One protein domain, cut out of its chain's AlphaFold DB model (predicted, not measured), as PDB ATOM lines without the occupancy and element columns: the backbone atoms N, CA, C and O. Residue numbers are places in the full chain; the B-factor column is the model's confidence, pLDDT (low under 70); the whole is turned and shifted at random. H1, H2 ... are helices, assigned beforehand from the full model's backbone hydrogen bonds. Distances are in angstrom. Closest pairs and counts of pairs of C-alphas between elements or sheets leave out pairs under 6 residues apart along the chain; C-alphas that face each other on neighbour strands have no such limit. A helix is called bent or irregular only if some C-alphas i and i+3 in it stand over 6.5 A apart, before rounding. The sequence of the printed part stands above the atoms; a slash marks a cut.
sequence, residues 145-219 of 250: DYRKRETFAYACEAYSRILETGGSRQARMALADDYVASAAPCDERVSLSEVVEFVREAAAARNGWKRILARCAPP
ATOM      1  N   ASP A 145     130.204  85.374  90.175       95.31
ATOM      2  CA  ASP A 145     130.620  85.614  88.796       95.31
ATOM      3  C   ASP A 145     132.088  86.042  88.778       95.31
ATOM      4  O   ASP A 145     132.504  86.917  89.538       95.31
ATOM      5  N   TYR A 146     132.883  85.419  87.908       93.19
ATOM      6  CA  TYR A 146     134.314  85.690  87.802       93.19
ATOM      7  C   TYR A 146     134.620  87.188  87.654       93.19
ATOM      8  O   TYR A 146     135.550  87.680  88.286       93.19
ATOM      9  N   ARG A 147     133.803  87.924  86.891       93.94
ATOM     10  CA  ARG A 147     133.964  89.364  86.646       93.94
ATOM     11  C   ARG A 147     133.509  90.238  87.815       93.94
ATOM     12  O   ARG A 147     133.748  91.436  87.790       93.94
ATOM     13  N   LYS A 148     132.830  89.660  88.809       95.50
ATOM     14  CA  LYS A 148     132.297  90.357  89.992       95.50
ATOM     15  C   LYS A 148     133.046  90.009  91.272       95.50
ATOM     16  O   LYS A 148     132.639  90.460  92.333       95.50
ATOM     17  N   ARG A 149     134.110  89.204  91.206       95.44
ATOM     18  CA  ARG A 149     134.876  88.774  92.388       95.44
ATOM     19  C   ARG A 149     135.468  89.946  93.162       95.44
ATOM     20  O   ARG A 149     135.306  89.994  94.375       95.44
ATOM     21  N   GLU A 150     136.068  90.887  92.444       94.69
ATOM     22  CA  GLU A 150     136.640  92.104  93.021       94.69
ATOM     23  C   GLU A 150     135.544  93.060  93.514       94.69
ATOM     24  O   GLU A 150     135.556  93.503  94.658       94.69
ATOM     25  N   THR A 151     134.511  93.295  92.693       95.62
ATOM     26  CA  THR A 151     133.328  94.086  93.080       95.62
ATOM     27  C   THR A 151     132.680  93.551  94.359       95.62
ATOM     28  O   THR A 151     132.272  94.322  95.224       95.62
ATOM     29  N   PHE A 152     132.586  92.226  94.492       97.38
ATOM     30  CA  PHE A 152     132.061  91.559  95.676       97.38
ATOM     31  C   PHE A 152     132.930  91.837  96.906       97.38
ATOM     32  O   PHE A 152     132.380  92.166  97.955       97.38
ATOM     33  N   ALA A 153     134.256  91.737  96.779       97.00
ATOM     34  CA  ALA A 153     135.184  91.997  97.875       97.00
ATOM     35  C   ALA A 153     135.106  93.457  98.353       97.00
ATOM     36  O   ALA A 153     134.852  93.681  99.538       97.00
ATOM     37  N   TYR A 154     135.153  94.433  97.438       95.44
ATOM     38  CA  TYR A 154     134.980  95.854  97.772       95.44
ATOM     39  C   TYR A 154     133.619  96.165  98.404       95.44
ATOM     40  O   TYR A 154     133.532  96.916  99.377       95.44
ATOM     41  N   ALA A 155     132.533  95.579  97.891       96.06
ATOM     42  CA  ALA A 155     131.208  95.778  98.474       96.06
ATOM     43  C   ALA A 155     131.113  95.173  99.886       96.06
ATOM     44  O   ALA A 155     130.492  95.766 100.770       96.06
ATOM     45  N   CYS A 156     131.727  94.007 100.115       97.94
ATOM     46  CA  CYS A 156     131.805  93.375 101.431       97.94
ATOM     47  C   CYS A 156     132.629  94.201 102.425       97.94
ATOM     48  O   CYS A 156     132.189  94.380 103.559       97.94
ATOM     49  N   GLU A 157     133.777  94.719 101.999       96.50
ATOM     50  CA  GLU A 157     134.650  95.602 102.774       96.50
ATOM     51  C   GLU A 157     133.903  96.861 103.241       96.50
ATOM     52  O   GLU A 157     133.715  97.066 104.446       96.50
ATOM     53  N   ALA A 158     133.367  97.638 102.296       95.44
ATOM     54  CA  ALA A 158     132.652  98.873 102.602       95.44
ATOM     55  C   ALA A 158     131.418  98.613 103.483       95.44
ATOM     56  O   ALA A 158     131.184  99.305 104.478       95.44
ATOM     57  N   TYR A 159     130.633  97.574 103.170       97.12
ATOM     58  CA  TYR A 159     129.451  97.235 103.961       97.12
ATOM     59  C   TYR A 159     129.797  96.749 105.375       97.12
ATOM     60  O   TYR A 159     129.051  97.045 106.311       97.12
ATOM     61  N   SER A 160     130.927  96.058 105.558       97.31
ATOM     62  CA  SER A 160     131.423  95.670 106.885       97.31
ATOM     63  C   SER A 160     131.672  96.894 107.761       97.31
ATOM     64  O   SER A 160     131.150  96.981 108.872       97.31
ATOM     65  N   ARG A 161     132.382  97.891 107.221       96.19
ATOM     66  CA  ARG A 161     132.685  99.151 107.914       96.19
ATOM     67  C   ARG A 161     131.434  99.967 108.236       96.19
ATOM     68  O   ARG A 161     131.302 100.498 109.342       96.19
ATOM     69  N   ILE A 162     130.469  99.989 107.316       95.69
ATOM     70  CA  ILE A 162     129.152 100.606 107.534       95.69
ATOM     71  C   ILE A 162     128.376  99.890 108.643       95.69
ATOM     72  O   ILE A 162     127.720 100.546 109.448       95.69
ATOM     73  N   LEU A 163     128.422  98.557 108.707       95.88
ATOM     74  CA  LEU A 163     127.762  97.789 109.766       95.88
ATOM     75  C   LEU A 163     128.424  97.974 111.132       95.88
ATOM     76  O   LEU A 163     127.710  98.059 112.128       95.88
ATOM     77  N   GLU A 164     129.753  98.031 111.170       95.31
ATOM     78  CA  GLU A 164     130.531  98.232 112.395       95.31
ATOM     79  C   GLU A 164     130.266  99.617 113.005       95.31
ATOM     80  O   GLU A 164     130.100  99.741 114.216       95.31
ATOM     81  N   THR A 165     130.142 100.644 112.161       94.50
ATOM     82  CA  THR A 165     129.926 102.036 112.594       94.50
ATOM     83  C   THR A 165     128.437 102.383 112.769       94.50
ATOM     84  O   THR A 165     128.052 103.142 113.659       94.50
ATOM     85  N   GLY A 166     127.560 101.839 111.921       93.69
ATOM     86  CA  GLY A 166     126.148 102.211 111.826       93.69
ATOM     87  C   GLY A 166     125.204 101.343 112.666       93.69
ATOM     88  O   GLY A 166     124.631 100.360 112.182       93.69
ATOM     89  N   GLY A 167     124.926 101.774 113.900       91.06
ATOM     90  CA  GLY A 167     124.043 101.057 114.836       91.06
ATOM     91  C   GLY A 167     122.557 100.971 114.434       91.06
ATOM     92  O   GLY A 167     121.829 100.112 114.928       91.06
ATOM     93  N   SER A 168     122.084 101.813 113.508       93.81
ATOM     94  CA  SER A 168     120.693 101.826 113.026       93.81
ATOM     95  C   SER A 168     120.617 101.779 111.498       93.81
ATOM     96  O   SER A 168     121.587 102.074 110.804       93.81
ATOM     97  N   ARG A 169     119.448 101.425 110.942       92.88
ATOM     98  CA  ARG A 169     119.246 101.432 109.479       92.88
ATOM     99  C   ARG A 169     119.492 102.817 108.879       92.88
ATOM    100  O   ARG A 169     120.136 102.911 107.845       92.88
ATOM    101  N   GLN A 170     118.998 103.866 109.535       94.94
ATOM    102  CA  GLN A 170     119.183 105.243 109.082       94.94
ATOM    103  C   GLN A 170     120.664 105.640 109.099       94.94
ATOM    104  O   GLN A 170     121.147 106.180 108.111       94.94
ATOM    105  N   ALA A 171     121.395 105.298 110.167       95.81
ATOM    106  CA  ALA A 171     122.832 105.562 110.256       95.81
ATOM    107  C   ALA A 171     123.618 104.825 109.160       95.81
ATOM    108  O   ALA A 171     124.484 105.411 108.525       95.81
ATOM    109  N   ARG A 172     123.277 103.559 108.878       95.88
ATOM    110  CA  ARG A 172     123.919 102.801 107.792       95.88
ATOM    111  C   ARG A 172     123.655 103.384 106.413       95.88
ATOM    112  O   ARG A 172     124.537 103.337 105.569       95.88
ATOM    113  N   MET A 173     122.450 103.895 106.176       94.62
ATOM    114  CA  MET A 173     122.128 104.553 104.910       94.62
ATOM    115  C   MET A 173     122.899 105.867 104.754       94.62
ATOM    116  O   MET A 173     123.462 106.081 103.691       94.62
ATOM    117  N   ALA A 174     123.007 106.677 105.814       94.12
ATOM    118  CA  ALA A 174     123.821 107.894 105.791       94.12
ATOM    119  C   ALA A 174     125.299 107.585 105.492       94.12
ATOM    120  O   ALA A 174     125.865 108.152 104.568       94.12
ATOM    121  N   LEU A 175     125.884 106.593 106.173       94.44
ATOM    122  CA  LEU A 175     127.260 106.154 105.903       94.44
ATOM    123  C   LEU A 175     127.443 105.601 104.479       94.44
ATOM    124  O   LEU A 175     128.501 105.770 103.882       94.44
ATOM    125  N   ALA A 176     126.431 104.930 103.920       92.44
ATOM    126  CA  ALA A 176     126.467 104.471 102.532       92.44
ATOM    127  C   ALA A 176     126.423 105.634 101.529       92.44
ATOM    128  O   ALA A 176     126.995 105.517 100.448       92.44
ATOM    129  N   ASP A 177     125.765 106.743 101.870       89.94
ATOM    130  CA  ASP A 177     125.800 107.972 101.076       89.94
ATOM    131  C   ASP A 177     127.145 108.699 101.218       89.94
ATOM    132  O   ASP A 177     127.694 109.146 100.212       89.94
ATOM    133  N   ASP A 178     127.732 108.715 102.417       90.00
ATOM    134  CA  ASP A 178     129.078 109.251 102.651       90.00
ATOM    135  C   ASP A 178     130.149 108.457 101.890       90.00
ATOM    136  O   ASP A 178     131.098 109.041 101.364       90.00
ATOM    137  N   TYR A 179     129.991 107.135 101.763       87.25
ATOM    138  CA  TYR A 179     130.879 106.291 100.955       87.25
ATOM    139  C   TYR A 179     130.947 106.765  99.494       87.25
ATOM    140  O   TYR A 179     132.025 106.814  98.907       87.25
ATOM    141  N   VAL A 180     129.817 107.211  98.930       76.81
ATOM    142  CA  VAL A 180     129.764 107.783  97.571       76.81
ATOM    143  C   VAL A 180     130.588 109.060  97.462       76.81
ATOM    144  O   VAL A 180     131.176 109.325  96.417       76.81
ATOM    145  N   ALA A 181     130.618 109.856  98.530       69.62
ATOM    146  CA  ALA A 181     131.340 111.120  98.572       69.62
ATOM    147  C   ALA A 181     132.845 110.953  98.853       69.62
ATOM    148  O   ALA A 181     133.606 111.885  98.600       69.62
ATOM    149  N   SER A 182     133.271 109.801  99.384       67.81
ATOM    150  CA  SER A 182     134.596 109.625  99.998       67.81
ATOM    151  C   SER A 182     135.511 108.597  99.334       67.81
ATOM    152  O   SER A 182     136.705 108.619  99.628       67.81
ATOM    153  N   ALA A 183     135.030 107.720  98.446       58.72
ATOM    154  CA  ALA A 183     135.886 106.660  97.913       58.72
ATOM    155  C   ALA A 183     135.668 106.341  96.430       58.72
ATOM    156  O   ALA A 183     134.548 106.128  95.975       58.72
ATOM    157  N   ALA A 184     136.793 106.203  95.723       52.09
ATOM    158  CA  ALA A 184     136.945 105.429  94.500       52.09
ATOM    159  C   ALA A 184     137.879 104.238  94.782       52.09
ATOM    160  O   ALA A 184     138.988 104.471  95.265       52.09
ATOM    161  N   PRO A 185     137.498 102.977  94.489       60.62
ATOM    162  CA  PRO A 185     138.463 101.911  94.267       60.62
ATOM    163  C   PRO A 185     139.512 102.374  93.253       60.62
ATOM    164  O   PRO A 185     139.163 102.913  92.203       60.62
ATOM    165  N   CYS A 186     140.790 102.146  93.548       58.44
ATOM    166  CA  CYS A 186     141.892 102.398  92.612       58.44
ATOM    167  C   CYS A 186     142.104 101.213  91.641       58.44
ATOM    168  O   CYS A 186     143.127 101.131  90.970       58.44
ATOM    169  N   ASP A 187     141.145 100.284  91.565       69.00
ATOM    170  CA  ASP A 187     141.199  99.118  90.683       69.00
ATOM    171  C   ASP A 187     140.365  99.344  89.414       69.00
ATOM    172  O   ASP A 187     139.134  99.391  89.452       69.00
ATOM    173  N   GLU A 188     141.043  99.433  88.268       67.62
ATOM    174  CA  GLU A 188     140.435  99.630  86.944       67.62
ATOM    175  C   GLU A 188     139.464  98.508  86.532       67.62
ATOM    176  O   GLU A 188     138.619  98.696  85.653       67.62
ATOM    177  N   ARG A 189     139.549  97.330  87.163       73.44
ATOM    178  CA  ARG A 189     138.648  96.192  86.922       73.44
ATOM    179  C   ARG A 189     137.278  96.396  87.572       73.44
ATOM    180  O   ARG A 189     136.354  95.633  87.278       73.44
ATOM    181  N   VAL A 190     137.135  97.392  88.448       80.25
ATOM    182  CA  VAL A 190     135.952  97.601  89.282       80.25
ATOM    183  C   VAL A 190     135.230  98.883  88.900       80.25
ATOM    184  O   VAL A 190     135.773  99.985  88.923       80.25
ATOM    185  N   SER A 191     133.937  98.755  88.612       85.31
ATOM    186  CA  SER A 191     133.066  99.917  88.492       85.31
ATOM    187  C   SER A 191     132.733 100.453  89.885       85.31
ATOM    188  O   SER A 191     131.943  99.852  90.614       85.31
ATOM    189  N   LEU A 192     133.294 101.610  90.247       83.94
ATOM    190  CA  LEU A 192     132.955 102.300  91.497       83.94
ATOM    191  C   LEU A 192     131.443 102.505  91.647       83.94
ATOM    192  O   LEU A 192     130.873 102.222  92.698       83.94
ATOM    193  N   SER A 193     130.783 102.977  90.585       86.88
ATOM    194  CA  SER A 193     129.338 103.216  90.603       86.88
ATOM    195  C   SER A 193     128.552 101.955  90.952       86.88
ATOM    196  O   SER A 193     127.544 102.034  91.648       86.88
ATOM    197  N   GLU A 194     129.036 100.792  90.516       91.31
ATOM    198  CA  GLU A 194     128.425  99.512  90.848       91.31
ATOM    199  C   GLU A 194     128.626  99.136  92.324       91.31
ATOM    200  O   GLU A 194     127.665  98.752  92.991       91.31
ATOM    201  N   VAL A 195     129.842  99.286  92.860       92.06
ATOM    202  CA  VAL A 195     130.112  99.025  94.287       92.06
ATOM    203  C   VAL A 195     129.229  99.914  95.165       92.06
ATOM    204  O   VAL A 195     128.576  99.424  96.086       92.06
ATOM    205  N   VAL A 196     129.141 101.205  94.838       91.38
ATOM    206  CA  VAL A 196     128.279 102.176  95.523       91.38
ATOM    207  C   VAL A 196     126.812 101.741  95.517       91.38
ATOM    208  O   VAL A 196     126.148 101.781  96.557       91.38
ATOM    209  N   GLU A 197     126.295 101.308  94.368       93.50
ATOM    210  CA  GLU A 197     124.919 100.820  94.252       93.50
ATOM    211  C   GLU A 197     124.688  99.612  95.171       93.50
ATOM    212  O   GLU A 197     123.722  99.587  95.939       93.50
ATOM    213  N   PHE A 198     125.604  98.639  95.165       95.19
ATOM    214  CA  PHE A 198     125.477  97.424  95.975       95.19
ATOM    215  C   PHE A 198     125.514  97.731  97.472       95.19
ATOM    216  O   PHE A 198     124.729  97.166  98.238       95.19
ATOM    217  N   VAL A 199     126.386  98.648  97.891       95.38
ATOM    218  CA  VAL A 199     126.513  99.081  99.287       95.38
ATOM    219  C   VAL A 199     125.243  99.793  99.763       95.38
ATOM    220  O   VAL A 199     124.735  99.477 100.843       95.38
ATOM    221  N   ARG A 200     124.660 100.683  98.949       93.94
ATOM    222  CA  ARG A 200     123.378 101.341  99.264       93.94
ATOM    223  C   ARG A 200     122.237 100.339  99.415       93.94
ATOM    224  O   ARG A 200     121.487 100.388 100.395       93.94
ATOM    225  N   GLU A 201     122.120  99.393  98.486       95.94
ATOM    226  CA  GLU A 201     121.116  98.328  98.577       95.94
ATOM    227  C   GLU A 201     121.307  97.462  99.824       95.94
ATOM    228  O   GLU A 201     120.334  97.101 100.498       95.94
ATOM    229  N   ALA A 202     122.558  97.147 100.157       97.06
ATOM    230  CA  ALA A 202     122.907  96.372 101.336       97.06
ATOM    231  C   ALA A 202     122.546  97.106 102.636       97.06
ATOM    232  O   ALA A 202     121.957  96.501 103.538       97.06
ATOM    233  N   ALA A 203     122.830  98.408 102.718       96.12
ATOM    234  CA  ALA A 203     122.493  99.259 103.859       96.12
ATOM    235  C   ALA A 203     120.976  99.362 104.089       96.12
ATOM    236  O   ALA A 203     120.514  99.353 105.236       96.12
ATOM    237  N   ALA A 204     120.191  99.395 103.009       95.06
ATOM    238  CA  ALA A 204     118.733  99.439 103.068       95.06
ATOM    239  C   ALA A 204     118.084  98.076 103.388       95.06
ATOM    240  O   ALA A 204     116.930  98.030 103.830       95.06
ATOM    241  N   ALA A 205     118.791  96.969 103.157       95.69
ATOM    242  CA  ALA A 205     118.249  95.625 103.290       95.69
ATOM    243  C   ALA A 205     118.292  95.079 104.724       95.69
ATOM    244  O   ALA A 205     119.117  95.444 105.557       95.69
ATOM    245  N   ARG A 206     117.410  94.106 104.994       93.75
ATOM    246  CA  ARG A 206     117.413  93.354 106.261       93.75
ATOM    247  C   ARG A 206     118.644  92.447 106.405       93.75
ATOM    248  O   ARG A 206     119.096  92.207 107.514       93.75
ATOM    249  N   ASN A 207     119.158  91.939 105.285       96.81
ATOM    250  CA  ASN A 207     120.414  91.197 105.192       96.81
ATOM    251  C   ASN A 207     121.163  91.702 103.953       96.81
ATOM    252  O   ASN A 207     120.905  91.233 102.840       96.81
ATOM    253  N   GLY A 208     122.035  92.694 104.144       97.69
ATOM    254  CA  GLY A 208     122.778  93.306 103.047       97.69
ATOM    255  C   GLY A 208     123.808  92.375 102.417       97.69
ATOM    256  O   GLY A 208     123.963  92.387 101.201       97.69
ATOM    257  N   TRP A 209     124.395  91.460 103.192       98.31
ATOM    258  CA  TRP A 209     125.338  90.461 102.683       98.31
ATOM    259  C   TRP A 209     124.741  89.609 101.561       98.31
ATOM    260  O   TRP A 209     125.342  89.436 100.503       98.31
ATOM    261  N   LYS A 210     123.507  89.119 101.745       98.00
ATOM    262  CA  LYS A 210     122.803  88.372 100.692       98.00
ATOM    263  C   LYS A 210     122.417  89.233  99.493       98.00
ATOM    264  O   LYS A 210     122.279  88.685  98.403       98.00
ATOM    265  N   ARG A 211     122.223  90.546  99.669       98.00
ATOM    266  CA  ARG A 211     121.990  91.460  98.539       98.00
ATOM    267  C   ARG A 211     123.246  91.617  97.696       98.00
ATOM    268  O   ARG A 211     123.158  91.406  96.493       98.00
ATOM    269  N   ILE A 212     124.392  91.851  98.333       98.25
ATOM    270  CA  ILE A 212     125.698  91.912  97.662       98.25
ATOM    271  C   ILE A 212     125.960  90.611  96.893       98.25
ATOM    272  O   ILE A 212     126.221  90.643  95.692       98.25
ATOM    273  N   LEU A 213     125.792  89.453  97.545       98.12
ATOM    274  CA  LEU A 213     125.972  88.153  96.891       98.12
ATOM    275  C   LEU A 213     125.039  87.969  95.686       98.12
ATOM    276  O   LEU A 213     125.485  87.513  94.639       98.12
ATOM    277  N   ALA A 214     123.758  88.324  95.812       97.12
ATOM    278  CA  ALA A 214     122.800  88.176  94.718       97.12
ATOM    279  C   ALA A 214     123.165  89.035  93.497       97.12
ATOM    280  O   ALA A 214     122.987  88.586  92.369       97.12
ATOM    281  N   ARG A 215     123.698  90.243  93.718       96.62
ATOM    282  CA  ARG A 215     124.178  91.132  92.651       96.62
ATOM    283  C   ARG A 215     125.455  90.630  91.972       96.62
ATOM    284  O   ARG A 215     125.671  90.924  90.801       96.62
ATOM    285  N   CYS A 216     126.269  89.856  92.686       97.00
ATOM    286  CA  CYS A 216     127.535  89.318  92.189       97.00
ATOM    287  C   CYS A 216     127.438  87.863  91.697       97.00
ATOM    288  O   CYS A 216     128.449  87.285  91.301       97.00
ATOM    289  N   ALA A 217     126.258  87.243  91.743       94.81
ATOM    290  CA  ALA A 217     126.060  85.870  91.291       94.81
ATOM    291  C   ALA A 217     126.105  85.772  89.751       94.81
ATOM    292  O   ALA A 217     125.715  86.722  89.066       94.81
ATOM    293  N   PRO A 218     126.524  84.624  89.182       92.56
ATOM    294  CA  PRO A 218     126.466  84.408  87.741       92.56
ATOM    295  C   PRO A 218     125.039  84.586  87.197       92.56
ATOM    296  O   PRO A 218     124.071  84.204  87.869       92.56
ATOM    297  N   PRO A 219     124.867  85.097  85.965       85.00
ATOM    298  CA  PRO A 219     123.549  85.243  85.370       85.00
ATOM    299  C   PRO A 219     122.863  83.877  85.274       85.00
ATOM    300  O   PRO A 219     123.370  82.934  84.662       85.00
TER     301      PRO A 219
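This is residues 145 to 219 of the 250 residues of an uncharacterized protein of Myxococcus sp. AM010 (UniProt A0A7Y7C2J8). Three helices, H2, H3 and H4, fold back and forth side by side in a row with H3 in the middle, and the long first helix, H1, packs over one face of this row, crossing H3 at a steep tilt, running nearly antiparallel to H4, and meeting H2 with its residues 158 to 165 alone. The printed part has 75 residues, with four named helices in the order H1, H2, H3, H4 and no named strand: its class is all helix. It is compact, with a radius of gyration of the C-alphas of 11.5 A and spans of 33 by 24 by 16 A.

H1, residues 146 to 165, touches H2, residues 169 to 182, with its residues 158 to 165 alone, at a steep tilt of 59 degrees; the closest C-alphas are those of Ile 162 and Arg 172, 5.7 A apart. H1 touches H3, residues 192 to 204, at a steep tilt of 47 degrees, the same way, with the C-alphas of Ala 155 and Val 195 closest at 5.4 A. H1 touches H4, residues 208 to 216, at a shallow tilt of 15 degrees, opposite ways, with the C-alphas of Lys 148 and Cys 216 closest at 5.3 A. H2 and H3 form a helical hairpin, touching at a shallow tilt of 11 degrees, with the C-alphas of Met 173 and Ala 203 closest at 5.4 A. H3 and H4 form another, at 36 degrees, only just a steep tilt; H3 touches H4 with residues 198 to 202 alone, the C-alphas of Ala 202 and Gly 208 closest at 3.5 A. H2 and H4 are apart. Every O i to N i+4 pair is within hydrogen-bond range in H3 and H4, against 14 of 16 in H1 and 9 of 10 in H2.

H1 begins at C-alpha 146 (134.314, 85.690, 87.802) and is 30.0 A long; it is irregular, with C-alphas 147 and 150 7.4 A apart. H2 is 19.8 A, H3 18.6 A and H4 12.5 A long, ending at C-alpha 216 (127.535, 89.318, 92.189).

The C-alphas farthest apart, those of Gly 167 and Pro 219, are 33.4 A apart. The printed part has no cut and no long link. Residues 181 to 188 have pLDDT under 70.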